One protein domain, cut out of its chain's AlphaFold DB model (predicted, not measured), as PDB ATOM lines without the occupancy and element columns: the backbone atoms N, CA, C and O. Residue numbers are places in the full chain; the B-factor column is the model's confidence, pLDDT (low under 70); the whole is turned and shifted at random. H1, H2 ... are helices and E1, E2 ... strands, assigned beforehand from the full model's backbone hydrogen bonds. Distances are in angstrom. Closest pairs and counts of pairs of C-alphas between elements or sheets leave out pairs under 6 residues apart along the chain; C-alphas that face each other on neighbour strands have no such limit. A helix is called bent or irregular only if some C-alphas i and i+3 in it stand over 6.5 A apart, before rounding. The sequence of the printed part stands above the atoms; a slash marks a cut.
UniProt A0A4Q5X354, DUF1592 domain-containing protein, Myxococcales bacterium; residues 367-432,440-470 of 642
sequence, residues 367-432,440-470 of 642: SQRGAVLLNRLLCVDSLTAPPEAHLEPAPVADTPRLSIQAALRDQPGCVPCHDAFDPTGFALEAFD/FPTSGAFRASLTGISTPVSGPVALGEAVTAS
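This is residues 367 to 432 and 440 to 470 of the 642 residues of the protein "DUF1592 domain-containing protein" of Myxococcales bacterium (UniProt A0A4Q5X354). The irregular helix H3 makes the core, with H1 packed on it at about a right angle, the small hairpin E1 and E2 beside its residues 419 to 426, and H2 running next to it the opposite way. H4 packs near E2, its C-alphas closest to that strand at Leu 463 and Val 457, and a long loop, residues 378 to 399, sweeps round the outside from H1 to H2. The 97 printed residues hold four named helices and two named strands, in the order H1 H2 H3 E1 E2 H4; the sheet E1 - E2 is antiparallel and the class is mostly helix. The whole is compact and rounded, with a radius of gyration of the C-alphas of 13.1 A and spans of 36 by 30 by 20 A.

Look first at the hairpin of E1, residues 446 to 450, and E2, residues 453 to 457, antiparallel at 137 degrees. Across it N 448 and O 455 are 2.9 A apart and N 455 and O 448 2.8 A, within hydrogen-bond range. Next find H3, residues 415 to 426; its closest C-alphas to E1 are Pro 423 and Ala 448, 5.0 A. H1, residues 367 to 377, touches H3, about perpendicular at 84 degrees, closest at the C-alphas of Gly 370 and Gly 425, 3.9 A. H2, residues 400 to 409, is close to H3 but not clearly touching, opposite ways at a shallow tilt of 7 degrees; the closest C-alphas are Leu 408 and Val 415, 6.0 A. H4, residues 460 to 468, comes closest to E2 at the C-alphas of Leu 463 and Val 457, 5.4 A. H2 and H4 are apart. Every O i to N i+4 pair is within hydrogen-bond range in H1 and H4, but 5 of 6 in H2 and 4 of 8 in H3.

Find C-alpha 367 at (132.187, 178.624, 112.407), where H1 begins its 15.1 A. H3 spans 15.2 A and is irregular, with C-alphas 420 and 423 7.3 A apart; H2 spans 14.6 A. H4 ends at C-alpha 468, (117.690, 172.631, 100.410).

The C-alphas farthest apart are Glu 392 and Ala 469, 36.2 A. Residues 433 to 439 are not printed, with C-alphas 432 and 440 9.5 A apart across the cut. The link from H1 to H2 is long. The pLDDT is under 70 at residues 381 to 394 and 443 to 453.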
ATOM      1  N   SER A 367     131.642 177.816 113.509       88.56
ATOM      2  CA  SER A 367     132.187 178.624 112.407       88.56
ATOM      3  C   SER A 367     132.618 177.803 111.188       88.56
ATOM      4  O   SER A 367     132.344 178.183 110.055       88.56
ATOM      5  N   GLN A 368     133.254 176.647 111.404       88.25
ATOM      6  CA  GLN A 368     133.680 175.752 110.324       88.25
ATOM      7  C   GLN A 368     132.487 175.033 109.688       88.25
ATOM      8  O   GLN A 368     132.434 174.939 108.464       88.25
ATOM      9  N   ARG A 369     131.513 174.586 110.498       90.94
ATOM     10  CA  ARG A 369     130.245 173.999 110.020       90.94
ATOM     11  C   ARG A 369     129.509 174.993 109.123       90.94
ATOM     12  O   ARG A 369     129.159 174.664 107.998       90.94
ATOM     13  N   GLY A 370     129.352 176.233 109.579       89.88
ATOM     14  CA  GLY A 370     128.749 177.308 108.798       89.88
ATOM     15  C   GLY A 370     129.498 177.577 107.493       89.88
ATOM     16  O   GLY A 370     128.905 177.519 106.416       89.88
ATOM     17  N   ALA A 371     130.810 177.819 107.572       86.56
ATOM     18  CA  ALA A 371     131.630 178.150 106.409       86.56
ATOM     19  C   ALA A 371     131.628 177.036 105.348       86.56
ATOM     20  O   ALA A 371     131.531 177.331 104.155       86.56
ATOM     21  N   VAL A 372     131.680 175.762 105.758       87.44
ATOM     22  CA  VAL A 372     131.649 174.646 104.805       87.44
ATOM     23  C   VAL A 372     130.262 174.415 104.208       87.44
ATOM     24  O   VAL A 372     130.180 174.061 103.040       87.44
ATOM     25  N   LEU A 373     129.173 174.677 104.939       88.75
ATOM     26  CA  LEU A 373     127.819 174.623 104.373       88.75
ATOM     27  C   LEU A 373     127.634 175.698 103.297       88.75
ATOM     28  O   LEU A 373     127.158 175.392 102.204       88.75
ATOM     29  N   LEU A 374     128.095 176.928 103.552       85.94
ATOM     30  CA  LEU A 374     128.107 177.983 102.536       85.94
ATOM     31  C   LEU A 374     128.964 177.585 101.321       85.94
ATOM     32  O   LEU A 374     128.521 177.736 100.187       85.94
ATOM     33  N   ASN A 375     130.168 177.047 101.529       84.81
ATOM     34  CA  ASN A 375     131.080 176.710 100.433       84.81
ATOM     35  C   ASN A 375     130.667 175.471  99.619       84.81
ATOM     36  O   ASN A 375     130.746 175.473  98.388       84.81
ATOM     37  N   ARG A 376     130.256 174.395 100.295       85.44
ATOM     38  CA  ARG A 376     129.931 173.118  99.660       85.44
ATOM     39  C   ARG A 376     128.482 173.076  99.203       85.44
ATOM     40  O   ARG A 376     128.285 172.772  98.036       85.44
ATOM     41  N   LEU A 377     127.500 173.407 100.045       87.00
ATOM     42  CA  LEU A 377     126.076 173.293  99.690       87.00
ATOM     43  C   LEU A 377     125.491 174.534  99.011       87.00
ATOM     44  O   LEU A 377     124.598 174.380  98.192       87.00
ATOM     45  N   LEU A 378     125.989 175.738  99.308       85.62
ATOM     46  CA  LEU A 378     125.545 176.982  98.648       85.62
ATOM     47  C   LEU A 378     126.565 177.534  97.648       85.62
ATOM     48  O   LEU A 378     126.394 178.634  97.126       85.62
ATOM     49  N   CYS A 379     127.638 176.779  97.388       82.44
ATOM     50  CA  CYS A 379     128.643 177.107  96.387       82.44
ATOM     51  C   CYS A 379     129.285 178.504  96.539       82.44
ATOM     52  O   CYS A 379     129.678 179.125  95.553       82.44
ATOM     53  N   VAL A 380     129.426 179.005  97.770       81.19
ATOM     54  CA  VAL A 380     130.113 180.270  98.074       81.19
ATOM     55  C   VAL A 380     131.630 180.030  98.103       81.19
ATOM     56  O   VAL A 380     132.203 179.651  99.124       81.19
ATOM     57  N   ASP A 381     132.298 180.240  96.966       67.81
ATOM     58  CA  ASP A 381     133.740 179.962  96.811       67.81
ATOM     59  C   ASP A 381     134.644 180.876  97.668       67.81
ATOM     60  O   ASP A 381     135.789 180.525  97.943       67.81
ATOM     61  N   SER A 382     134.155 182.051  98.088       58.66
ATOM     62  CA  SER A 382     134.976 183.114  98.682       58.66
ATOM     63  C   SER A 382     134.473 183.574 100.052       58.66
ATOM     64  O   SER A 382     133.798 184.594 100.173       58.66
ATOM     65  N   LEU A 383     134.899 182.866 101.097       58.69
ATOM     66  CA  LEU A 383     135.000 183.400 102.459       58.69
ATOM     67  C   LEU A 383     136.474 183.736 102.721       58.69
ATOM     68  O   LEU A 383     137.178 183.005 103.416       58.69
ATOM     69  N   THR A 384     136.980 184.791 102.074       50.16
ATOM     70  CA  THR A 384     138.401 185.158 102.151       50.16
ATOM     71  C   THR A 384     138.759 185.525 103.590       50.16
ATOM     72  O   THR A 384     138.288 186.535 104.114       50.16
ATOM     73  N   ALA A 385     139.594 184.710 104.235       48.94
ATOM     74  CA  ALA A 385     140.138 185.050 105.543       48.94
ATOM     75  C   ALA A 385     140.953 186.356 105.437       48.94
ATOM     76  O   ALA A 385     141.712 186.510 104.472       48.94
ATOM     77  N   PRO A 386     140.826 187.299 106.392       51.91
ATOM     78  CA  PRO A 386     141.665 188.491 106.416       51.91
ATOM     79  C   PRO A 386     143.160 188.116 106.424       51.91
ATOM     80  O   PRO A 386     143.527 187.173 107.130       51.91
ATOM     81  N   PRO A 387     144.041 188.850 105.711       42.97
ATOM     82  CA  PRO A 387     145.478 188.545 105.662       42.97
ATOM     83  C   PRO A 387     146.187 188.518 107.027       42.97
ATOM     84  O   PRO A 387     147.258 187.931 107.149       42.97
ATOM     85  N   GLU A 388     145.588 189.142 108.045       47.34
ATOM     86  CA  GLU A 388     146.119 189.304 109.405       47.34
ATOM     87  C   GLU A 388     145.231 188.596 110.451       47.34
ATOM     88  O   GLU A 388     144.979 189.115 111.538       47.34
ATOM     89  N   ALA A 389     144.704 187.410 110.121       55.25
ATOM     90  CA  ALA A 389     143.893 186.602 111.035       55.25
ATOM     91  C   ALA A 389     144.725 186.023 112.205       55.25
ATOM     92  O   ALA A 389     145.086 184.844 112.223       55.25
ATOM     93  N   HIS A 390     145.013 186.854 113.208       54.06
ATOM     94  CA  HIS A 390     145.584 186.424 114.482       54.06
ATOM     95  C   HIS A 390     144.549 185.614 115.277       54.06
ATOM     96  O   HIS A 390     143.613 186.160 115.861       54.06
ATOM     97  N   LEU A 391     144.720 184.289 115.284       55.84
ATOM     98  CA  LEU A 391     143.843 183.341 115.973       55.84
ATOM     99  C   LEU A 391     144.090 183.331 117.491       55.84
ATOM    100  O   LEU A 391     144.591 182.348 118.040       55.84
ATOM    101  N   GLU A 392     143.704 184.407 118.174       60.03
ATOM    102  CA  GLU A 392     143.538 184.369 119.629       60.03
ATOM    103  C   GLU A 392     142.482 183.310 120.009       60.03
ATOM    104  O   GLU A 392     141.442 183.207 119.342       60.03
ATOM    105  N   PRO A 393     142.704 182.497 121.060       62.62
ATOM    106  CA  PRO A 393     141.701 181.555 121.537       62.62
ATOM    107  C   PRO A 393     140.415 182.289 121.931       62.62
ATOM    108  O   PRO A 393     140.449 183.236 122.716       62.62
ATOM    109  N   ALA A 394     139.269 181.830 121.422       67.94
ATOM    110  CA  ALA A 394     137.981 182.392 121.817       67.94
ATOM    111  C   ALA A 394     137.805 182.275 123.348       67.94
ATOM    112  O   ALA A 394     138.056 181.198 123.902       67.94
ATOM    113  N   PRO A 395     137.382 183.347 124.044       74.31
ATOM    114  CA  PRO A 395     137.211 183.314 125.489       74.31
ATOM    115  C   PRO A 395     136.106 182.322 125.861       74.31
ATOM    116  O   PRO A 395     135.093 182.216 125.172       74.31
ATOM    117  N   VAL A 396     136.297 181.594 126.961       77.69
ATOM    118  CA  VAL A 396     135.345 180.570 127.410       77.69
ATOM    119  C   VAL A 396     134.060 181.229 127.918       77.69
ATOM    120  O   VAL A 396     134.101 182.046 128.838       77.69
ATOM    121  N   ALA A 397     132.923 180.845 127.338       80.81
ATOM    122  CA  ALA A 397     131.577 181.233 127.753       80.81
ATOM    123  C   ALA A 397     130.633 180.011 127.779       80.81
ATOM    124  O   ALA A 397     131.019 178.912 127.384       80.81
ATOM    125  N   ASP A 398     129.386 180.215 128.220       83.19
ATOM    126  CA  ASP A 398     128.417 179.136 128.491       83.19
ATOM    127  C   ASP A 398     128.032 178.282 127.267       83.19
ATOM    128  O   ASP A 398     127.562 177.159 127.432       83.19
ATOM    129  N   THR A 399     128.216 178.790 126.040       85.81
ATOM    130  CA  THR A 399     128.054 178.018 124.793       85.81
ATOM    131  C   THR A 399     129.127 178.394 123.761       85.81
ATOM    132  O   THR A 399     129.634 179.521 123.794       85.81
ATOM    133  N   PRO A 400     129.444 177.519 122.782       86.31
ATOM    134  CA  PRO A 400     130.382 177.820 121.699       86.31
ATOM    135  C   PRO A 400     130.032 179.104 120.940       86.31
ATOM    136  O   PRO A 400     130.921 179.901 120.639       86.31
ATOM    137  N   ARG A 401     128.737 179.354 120.690       86.69
ATOM    138  CA  ARG A 401     128.244 180.609 120.108       86.69
ATOM    139  C   ARG A 401     128.595 181.825 120.954       86.69
ATOM    140  O   ARG A 401     129.054 182.819 120.401       86.69
ATOM    141  N   LEU A 402     128.385 181.773 122.271       87.62
ATOM    142  CA  LEU A 402     128.715 182.893 123.157       87.62
ATOM    143  C   LEU A 402     130.226 183.150 123.204       87.62
ATOM    144  O   LEU A 402     130.628 184.312 123.222       87.62
ATOM    145  N   SER A 403     131.051 182.101 123.145       87.75
ATOM    146  CA  SER A 403     132.514 182.208 123.059       87.75
ATOM    147  C   SER A 403     132.957 182.898 121.762       87.75
ATOM    148  O   SER A 403     133.778 183.813 121.788       87.75
ATOM    149  N   ILE A 404     132.362 182.522 120.623       87.94
ATOM    150  CA  ILE A 404     132.631 183.141 119.314       87.94
ATOM    151  C   ILE A 404     132.152 184.603 119.291       87.94
ATOM    152  O   ILE A 404     132.928 185.504 118.982       87.94
ATOM    153  N   GLN A 405     130.914 184.871 119.716       86.19
ATOM    154  CA  GLN A 405     130.373 186.233 119.831       86.19
ATOM    155  C   GLN A 405     131.183 187.113 120.793       86.19
ATOM    156  O   GLN A 405     131.221 188.330 120.627       86.19
ATOM    157  N   ALA A 406     131.824 186.521 121.803       87.31
ATOM    158  CA  ALA A 406     132.728 187.223 122.701       87.31
ATOM    159  C   ALA A 406     134.078 187.547 122.047       87.31
ATOM    160  O   ALA A 406     134.526 188.680 122.190       87.31
ATOM    161  N   ALA A 407     134.672 186.620 121.288       85.06
ATOM    162  CA  ALA A 407     135.893 186.875 120.515       85.06
ATOM    163  C   ALA A 407     135.708 188.004 119.484       85.06
ATOM    164  O   ALA A 407     136.579 188.856 119.317       85.06
ATOM    165  N   LEU A 408     134.545 188.043 118.826       85.62
ATOM    166  CA  LEU A 408     134.241 189.016 117.773       85.62
ATOM    167  C   LEU A 408     134.043 190.455 118.280       85.62
ATOM    168  O   LEU A 408     134.203 191.388 117.494       85.62
ATOM    169  N   ARG A 409     133.726 190.665 119.569       84.06
ATOM    170  CA  ARG A 409     133.496 192.016 120.130       84.06
ATOM    171  C   ARG A 409     134.705 192.936 119.980       84.06
ATOM    172  O   ARG A 409     134.531 194.103 119.639       84.06
ATOM    173  N   ASP A 410     135.898 192.393 120.192       79.19
ATOM    174  CA  ASP A 410     137.155 193.141 120.144       79.19
ATOM    175  C   ASP A 410     137.864 193.005 118.776       79.19
ATOM    176  O   ASP A 410     138.958 193.532 118.578       79.19
ATOM    177  N   GLN A 411     137.229 192.329 117.808       80.75
ATOM    178  CA  GLN A 411     137.764 192.047 116.469       80.75
ATOM    179  C   GLN A 411     136.789 192.493 115.355       80.75
ATOM    180  O   GLN A 411     136.280 191.664 114.594       80.75
ATOM    181  N   PRO A 412     136.528 193.807 115.190       79.75
ATOM    182  CA  PRO A 412     135.540 194.314 114.230       79.75
ATOM    183  C   PRO A 412     135.848 193.970 112.761       79.75
ATOM    184  O   PRO A 412     134.937 193.964 111.940       79.75
ATOM    185  N   GLY A 413     137.103 193.650 112.419       80.06
ATOM    186  CA  GLY A 413     137.478 193.161 111.085       80.06
ATOM    187  C   GLY A 413     137.016 191.728 110.779       80.06
ATOM    188  O   GLY A 413     136.896 191.369 109.612       80.06
ATOM    189  N   CYS A 414     136.723 190.921 111.803       80.25
ATOM    190  CA  CYS A 414     136.277 189.532 111.655       80.25
ATOM    191  C   CYS A 414     134.749 189.417 111.526       80.25
ATOM    192  O   CYS A 414     134.258 188.510 110.849       80.25
ATOM    193  N   VAL A 415     134.005 190.358 112.122       82.94
ATOM    194  CA  VAL A 415     132.530 190.386 112.147       82.94
ATOM    195  C   VAL A 415     131.889 190.220 110.756       82.94
ATOM    196  O   VAL A 415     131.041 189.341 110.634       82.94
ATOM    197  N   PRO A 416     132.293 190.938 109.682       81.69
ATOM    198  CA  PRO A 416     131.601 190.854 108.389       81.69
ATOM    199  C   PRO A 416     131.634 189.464 107.743       81.69
ATOM    200  O   PRO A 416     130.699 189.090 107.040       81.69
ATOM    201  N   CYS A 417     132.705 188.699 107.975       79.00
ATOM    202  CA  CYS A 417     132.805 187.324 107.497       79.00
ATOM    203  C   CYS A 417     132.012 186.384 108.410       79.00
ATOM    204  O   CYS A 417     131.221 185.580 107.921       79.00
ATOM    205  N   HIS A 418     132.188 186.510 109.726       85.50
ATOM    206  CA  HIS A 418     131.531 185.648 110.708       85.50
ATOM    207  C   HIS A 418     130.000 185.767 110.678       85.50
ATOM    208  O   HIS A 418     129.325 184.741 110.621       85.50
ATOM    209  N   ASP A 419     129.440 186.977 110.579       83.75
ATOM    210  CA  ASP A 419     127.991 187.205 110.443       83.75
ATOM    211  C   ASP A 419     127.376 186.477 109.228       83.75
ATOM    212  O   ASP A 419     126.188 186.147 109.238       83.75
ATOM    213  N   ALA A 420     128.167 186.195 108.185       80.31
ATOM    214  CA  ALA A 420     127.696 185.488 106.999       80.31
ATOM    215  C   ALA A 420     127.524 183.972 107.221       80.31
ATOM    216  O   ALA A 420     126.608 183.388 106.642       80.31
ATOM    217  N   PHE A 421     128.375 183.334 108.037       84.81
ATOM    218  CA  PHE A 421     128.411 181.869 108.170       84.81
ATOM    219  C   PHE A 421     128.155 181.322 109.580       84.81
ATOM    220  O   PHE A 421     127.581 180.240 109.702       84.81
ATOM    221  N   ASP A 422     128.534 182.031 110.645       88.44
ATOM    222  CA  ASP A 422     128.387 181.553 112.025       88.44
ATOM    223  C   ASP A 422     126.938 181.184 112.387       88.44
ATOM    224  O   ASP A 422     126.743 180.106 112.956       88.44
ATOM    225  N   PRO A 423     125.902 181.977 112.022       87.19
ATOM    226  CA  PRO A 423     124.514 181.612 112.297       87.19
ATOM    227  C   PRO A 423     124.118 180.255 111.704       87.19
ATOM    228  O   PRO A 423     123.434 179.477 112.360       87.19
ATOM    229  N   THR A 424     124.594 179.926 110.500       87.19
ATOM    230  CA  THR A 424     124.368 178.618 109.863       87.19
ATOM    231  C   THR A 424     124.982 177.487 110.695       87.19
ATOM    232  O   THR A 424     124.380 176.431 110.860       87.19
ATOM    233  N   GLY A 425     126.161 177.724 111.278       89.62
ATOM    234  CA  GLY A 425     126.842 176.778 112.160       89.62
ATOM    235  C   GLY A 425     126.212 176.619 113.547       89.62
ATOM    236  O   GLY A 425     126.275 175.533 114.124       89.62
ATOM    237  N   PHE A 426     125.587 177.671 114.088       89.88
ATOM    238  CA  PHE A 426     124.955 177.644 115.414       89.88
ATOM    239  C   PHE A 426     123.733 176.717 115.492       89.88
ATOM    240  O   PHE A 426     123.441 176.198 116.566       89.88
ATOM    241  N   ALA A 427     123.082 176.395 114.367       89.00
ATOM    242  CA  ALA A 427     122.043 175.358 114.312       89.00
ATOM    243  C   ALA A 427     122.538 173.958 114.727       89.00
ATOM    244  O   ALA A 427     121.726 173.101 115.075       89.00
ATOM    245  N   LEU A 428     123.856 173.745 114.744       91.06
ATOM    246  CA  LEU A 428     124.516 172.514 115.172       91.06
ATOM    247  C   LEU A 428     125.286 172.701 116.499       91.06
ATOM    248  O   LEU A 428     126.194 171.920 116.783       91.06
ATOM    249  N   GLU A 429     124.978 173.730 117.312       89.25
ATOM    250  CA  GLU A 429     125.731 174.015 118.553       89.25
ATOM    251  C   GLU A 429     125.518 172.989 119.682       89.25
ATOM    252  O   GLU A 429     126.322 172.942 120.607       89.25
ATOM    253  N   ALA A 430     124.517 172.106 119.581       90.44
ATOM    254  CA  ALA A 430     124.296 170.999 120.523       90.44
ATOM    255  C   ALA A 430     125.322 169.853 120.431       90.44
ATOM    256  O   ALA A 430     125.240 168.908 121.217       90.44
ATOM    257  N   PHE A 431     126.276 169.930 119.500       92.50
ATOM    258  CA  PHE A 431     127.314 168.921 119.291       92.50
ATOM    259  C   PHE A 431     128.718 169.485 119.523       92.50
ATOM    260  O   PHE A 431     129.056 170.542 118.978       92.50
ATOM    261  N   ASP A 432     129.550 168.757 120.272       90.88
ATOM    262  CA  ASP A 432     130.959 169.102 120.499       90.88
ATOM    263  C   ASP A 432     131.842 168.879 119.257       90.88
ATOM    264  O   ASP A 432     131.359 168.571 118.163       90.88
ATOM    265  N   PHE A 440     123.629 171.735 124.897       82.25
ATOM    266  CA  PHE A 440     123.398 173.138 124.532       82.25
ATOM    267  C   PHE A 440     122.098 173.287 123.715       82.25
ATOM    268  O   PHE A 440     121.758 172.402 122.926       82.25
ATOM    269  N   PRO A 441     121.344 174.390 123.882       74.19
ATOM    270  CA  PRO A 441     120.088 174.582 123.168       74.19
ATOM    271  C   PRO A 441     120.326 174.785 121.665       74.19
ATOM    272  O   PRO A 441     121.006 175.724 121.267       74.19
ATOM    273  N   THR A 442     119.680 173.973 120.823       70.12
ATOM    274  CA  THR A 442     119.585 174.215 119.367       70.12
ATOM    275  C   THR A 442     118.616 175.350 119.009       70.12
ATOM    276  O   THR A 442     118.571 175.809 117.868       70.12
ATOM    277  N   SER A 443     117.817 175.803 119.982       62.12
ATOM    278  CA  SER A 443     116.750 176.781 119.801       62.12
ATOM    279  C   SER A 443     117.233 178.225 119.938       62.12
ATOM    280  O   SER A 443     117.653 178.650 121.017       62.12
ATOM    281  N   GLY A 444     117.052 179.016 118.884       58.50
ATOM    282  CA  GLY A 444     117.252 180.461 118.904       58.50
ATOM    283  C   GLY A 444     116.863 181.080 117.567       58.50
ATOM    284  O   GLY A 444     117.027 180.457 116.528       58.50
ATOM    285  N   ALA A 445     116.351 182.311 117.569       50.72
ATOM    286  CA  ALA A 445     116.024 183.022 116.333       50.72
ATOM    287  C   ALA A 445     117.268 183.719 115.753       50.72
ATOM    288  O   ALA A 445     117.343 184.947 115.716       50.72
ATOM    289  N   PHE A 446     118.258 182.938 115.317       64.94
ATOM    290  CA  PHE A 446     119.369 183.448 114.514       64.94
ATOM    291  C   PHE A 446     119.019 183.330 113.029       64.94
ATOM    292  O   PHE A 446     118.378 182.375 112.588       64.94
ATOM    293  N   ARG A 447     119.383 184.356 112.254       61.84
ATOM    294  CA  ARG A 447     119.067 184.419 110.827       61.84
ATOM    295  C   ARG A 447     120.321 184.106 110.026       61.84
ATOM    296  O   ARG A 447     121.218 184.941 109.958       61.84
ATOM    297  N   ALA A 448     120.384 182.918 109.437       63.78
ATOM    298  CA  ALA A 448     121.443 182.565 108.502       63.78
ATOM    299  C   ALA A 448     121.328 183.418 107.238       63.78
ATOM    300  O   ALA A 448     120.233 183.584 106.702       63.78
ATOM    301  N   SER A 449     122.447 183.965 106.759       69.75
ATOM    302  CA  SER A 449     122.498 184.646 105.464       69.75
ATOM    303  C   SER A 449     122.712 183.605 104.368       69.75
ATOM    304  O   SER A 449     123.829 183.366 103.910       69.75
ATOM    305  N   LEU A 450     121.629 182.949 103.953       66.50
ATOM    306  CA  LEU A 450     121.661 181.982 102.861       66.50
ATOM    307  C   LEU A 450     121.673 182.770 101.547       66.50
ATOM    308  O   LEU A 450     120.639 183.194 101.032       66.50
ATOM    309  N   THR A 451     122.877 183.059 101.047       61.38
ATOM    310  CA  THR A 451     123.114 183.869  99.834       61.38
ATOM    311  C   THR A 451     122.413 185.238  99.846       61.38
ATOM    312  O   THR A 451     121.836 185.678  98.856       61.38
ATOM    313  N   GLY A 452     122.444 185.923 100.994       59.75
ATOM    314  CA  GLY A 452     121.808 187.234 101.185       59.75
ATOM    315  C   GLY A 452     120.333 187.178 101.597       59.75
ATOM    316  O   GLY A 452     119.785 188.198 102.018       59.75
ATOM    317  N   ILE A 453     119.694 186.002 101.564       62.28
ATOM    318  CA  ILE A 453     118.378 185.796 102.173       62.28
ATOM    319  C   ILE A 453     118.585 185.455 103.647       62.28
ATOM    320  O   ILE A 453     119.125 184.414 104.009       62.28
ATOM    321  N   SER A 454     118.161 186.376 104.508       73.88
ATOM    322  CA  SER A 454     118.239 186.233 105.957       73.88
ATOM    323  C   SER A 454     117.129 185.288 106.442       73.88
ATOM    324  O   SER A 454     115.992 185.727 106.617       73.88
ATOM    325  N   THR A 455     117.441 184.011 106.659       74.19
ATOM    326  CA  THR A 455     116.471 182.941 106.961       74.19
ATOM    327  C   THR A 455     116.571 182.504 108.426       74.19
ATOM    328  O   THR A 455     117.670 182.178 108.873       74.19
ATOM    329  N   PRO A 456     115.471 182.499 109.208       76.12
ATOM    330  CA  PRO A 456     115.499 181.977 110.570       76.12
ATOM    331  C   PRO A 456     115.744 180.464 110.545       76.12
ATOM    332  O   PRO A 456     114.993 179.728 109.913       76.12
ATOM    333  N   VAL A 457     116.772 180.012 111.256       79.62
ATOM    334  CA  VAL A 457     117.110 178.592 111.424       79.62
ATOM    335  C   VAL A 457     117.208 178.281 112.916       79.62
ATOM    336  O   VAL A 457     117.643 179.120 113.698       79.62
ATOM    337  N   SER A 458     116.746 177.100 113.325       82.81
ATOM    338  CA  SER A 458     116.668 176.693 114.734       82.81
ATOM    339  C   SER A 458     116.790 175.174 114.825       82.81
ATOM    340  O   SER A 458     115.792 174.460 114.741       82.81
ATOM    341  N   GLY A 459     118.019 174.689 114.988       86.62
ATOM    342  CA  GLY A 459     118.339 173.264 114.959       86.62
ATOM    343  C   GLY A 459     118.529 172.682 113.550       86.62
ATOM    344  O   GLY A 459     118.369 173.388 112.549       86.62
ATOM    345  N   PRO A 460     118.901 171.392 113.469       89.38
ATOM    346  CA  PRO A 460     119.398 170.772 112.243       89.38
ATOM    347  C   PRO A 460     118.324 170.576 111.168       89.38
ATOM    348  O   PRO A 460     118.624 170.827 110.006       89.38
ATOM    349  N   VAL A 461     117.079 170.212 111.520       89.94
ATOM    350  CA  VAL A 461     115.991 170.044 110.528       89.94
ATOM    351  C   VAL A 461     115.712 171.365 109.812       89.94
ATOM    352  O   VAL A 461     115.812 171.433 108.593       89.94
ATOM    353  N   ALA A 462     115.470 172.439 110.572       88.19
ATOM    354  CA  ALA A 462     115.208 173.765 110.015       88.19
ATOM    355  C   ALA A 462     116.393 174.309 109.194       88.19
ATOM    356  O   ALA A 462     116.190 175.051 108.237       88.19
ATOM    357  N   LEU A 463     117.633 173.944 109.546       88.94
ATOM    358  CA  LEU A 463     118.814 174.232 108.729       88.94
ATOM    359  C   LEU A 463     118.793 173.444 107.409       88.94
ATOM    360  O   LEU A 463     119.020 174.041 106.360       88.94
ATOM    361  N   GLY A 464     118.528 172.135 107.458       89.62
ATOM    362  CA  GLY A 464     118.428 171.271 106.282       89.62
ATOM    363  C   GLY A 464     117.372 171.776 105.302       89.62
ATOM    364  O   GLY A 464     117.702 172.041 104.150       89.62
ATOM    365  N   GLU A 465     116.154 172.025 105.791       87.88
ATOM    366  CA  GLU A 465     115.046 172.618 105.030       87.88
ATOM    367  C   GLU A 465     115.432 173.968 104.408       87.88
ATOM    368  O   GLU A 465     115.222 174.197 103.218       87.88
ATOM    369  N   ALA A 466     116.020 174.877 105.195       86.38
ATOM    370  CA  ALA A 466     116.379 176.212 104.723       86.38
ATOM    371  C   ALA A 466     117.487 176.194 103.657       86.38
ATOM    372  O   ALA A 466     117.455 177.005 102.729       86.38
ATOM    373  N   VAL A 467     118.460 175.284 103.777       84.81
ATOM    374  CA  VAL A 467     119.508 175.087 102.769       84.81
ATOM    375  C   VAL A 467     118.907 174.492 101.499       84.81
ATOM    376  O   VAL A 467     119.085 175.074 100.431       84.81
ATOM    377  N   THR A 468     118.167 173.384 101.586       83.62
ATOM    378  CA  THR A 468     117.690 172.631 100.410       83.62
ATOM    379  C   THR A 468     116.578 173.353  99.648       83.62
ATOM    380  O   THR A 468     116.481 173.205  98.430       83.62
ATOM    381  N   ALA A 469     115.796 174.203 100.322       81.94
ATOM    382  CA  ALA A 469     114.826 175.100  99.693       81.94
ATOM    383  C   ALA A 469     115.453 176.359  99.057       81.94
ATOM    384  O   ALA A 469     114.753 177.119  98.382       81.94
ATOM    385  N   SER A 470     116.747 176.633  99.271       80.12
ATOM    386  CA  SER A 470     117.393 177.819  98.702       80.12
ATOM    387  C   SER A 470     117.734 177.619  97.213       80.12
ATOM    388  O   SER A 470     118.322 176.594  96.858       80.12
TER     389      SER A 470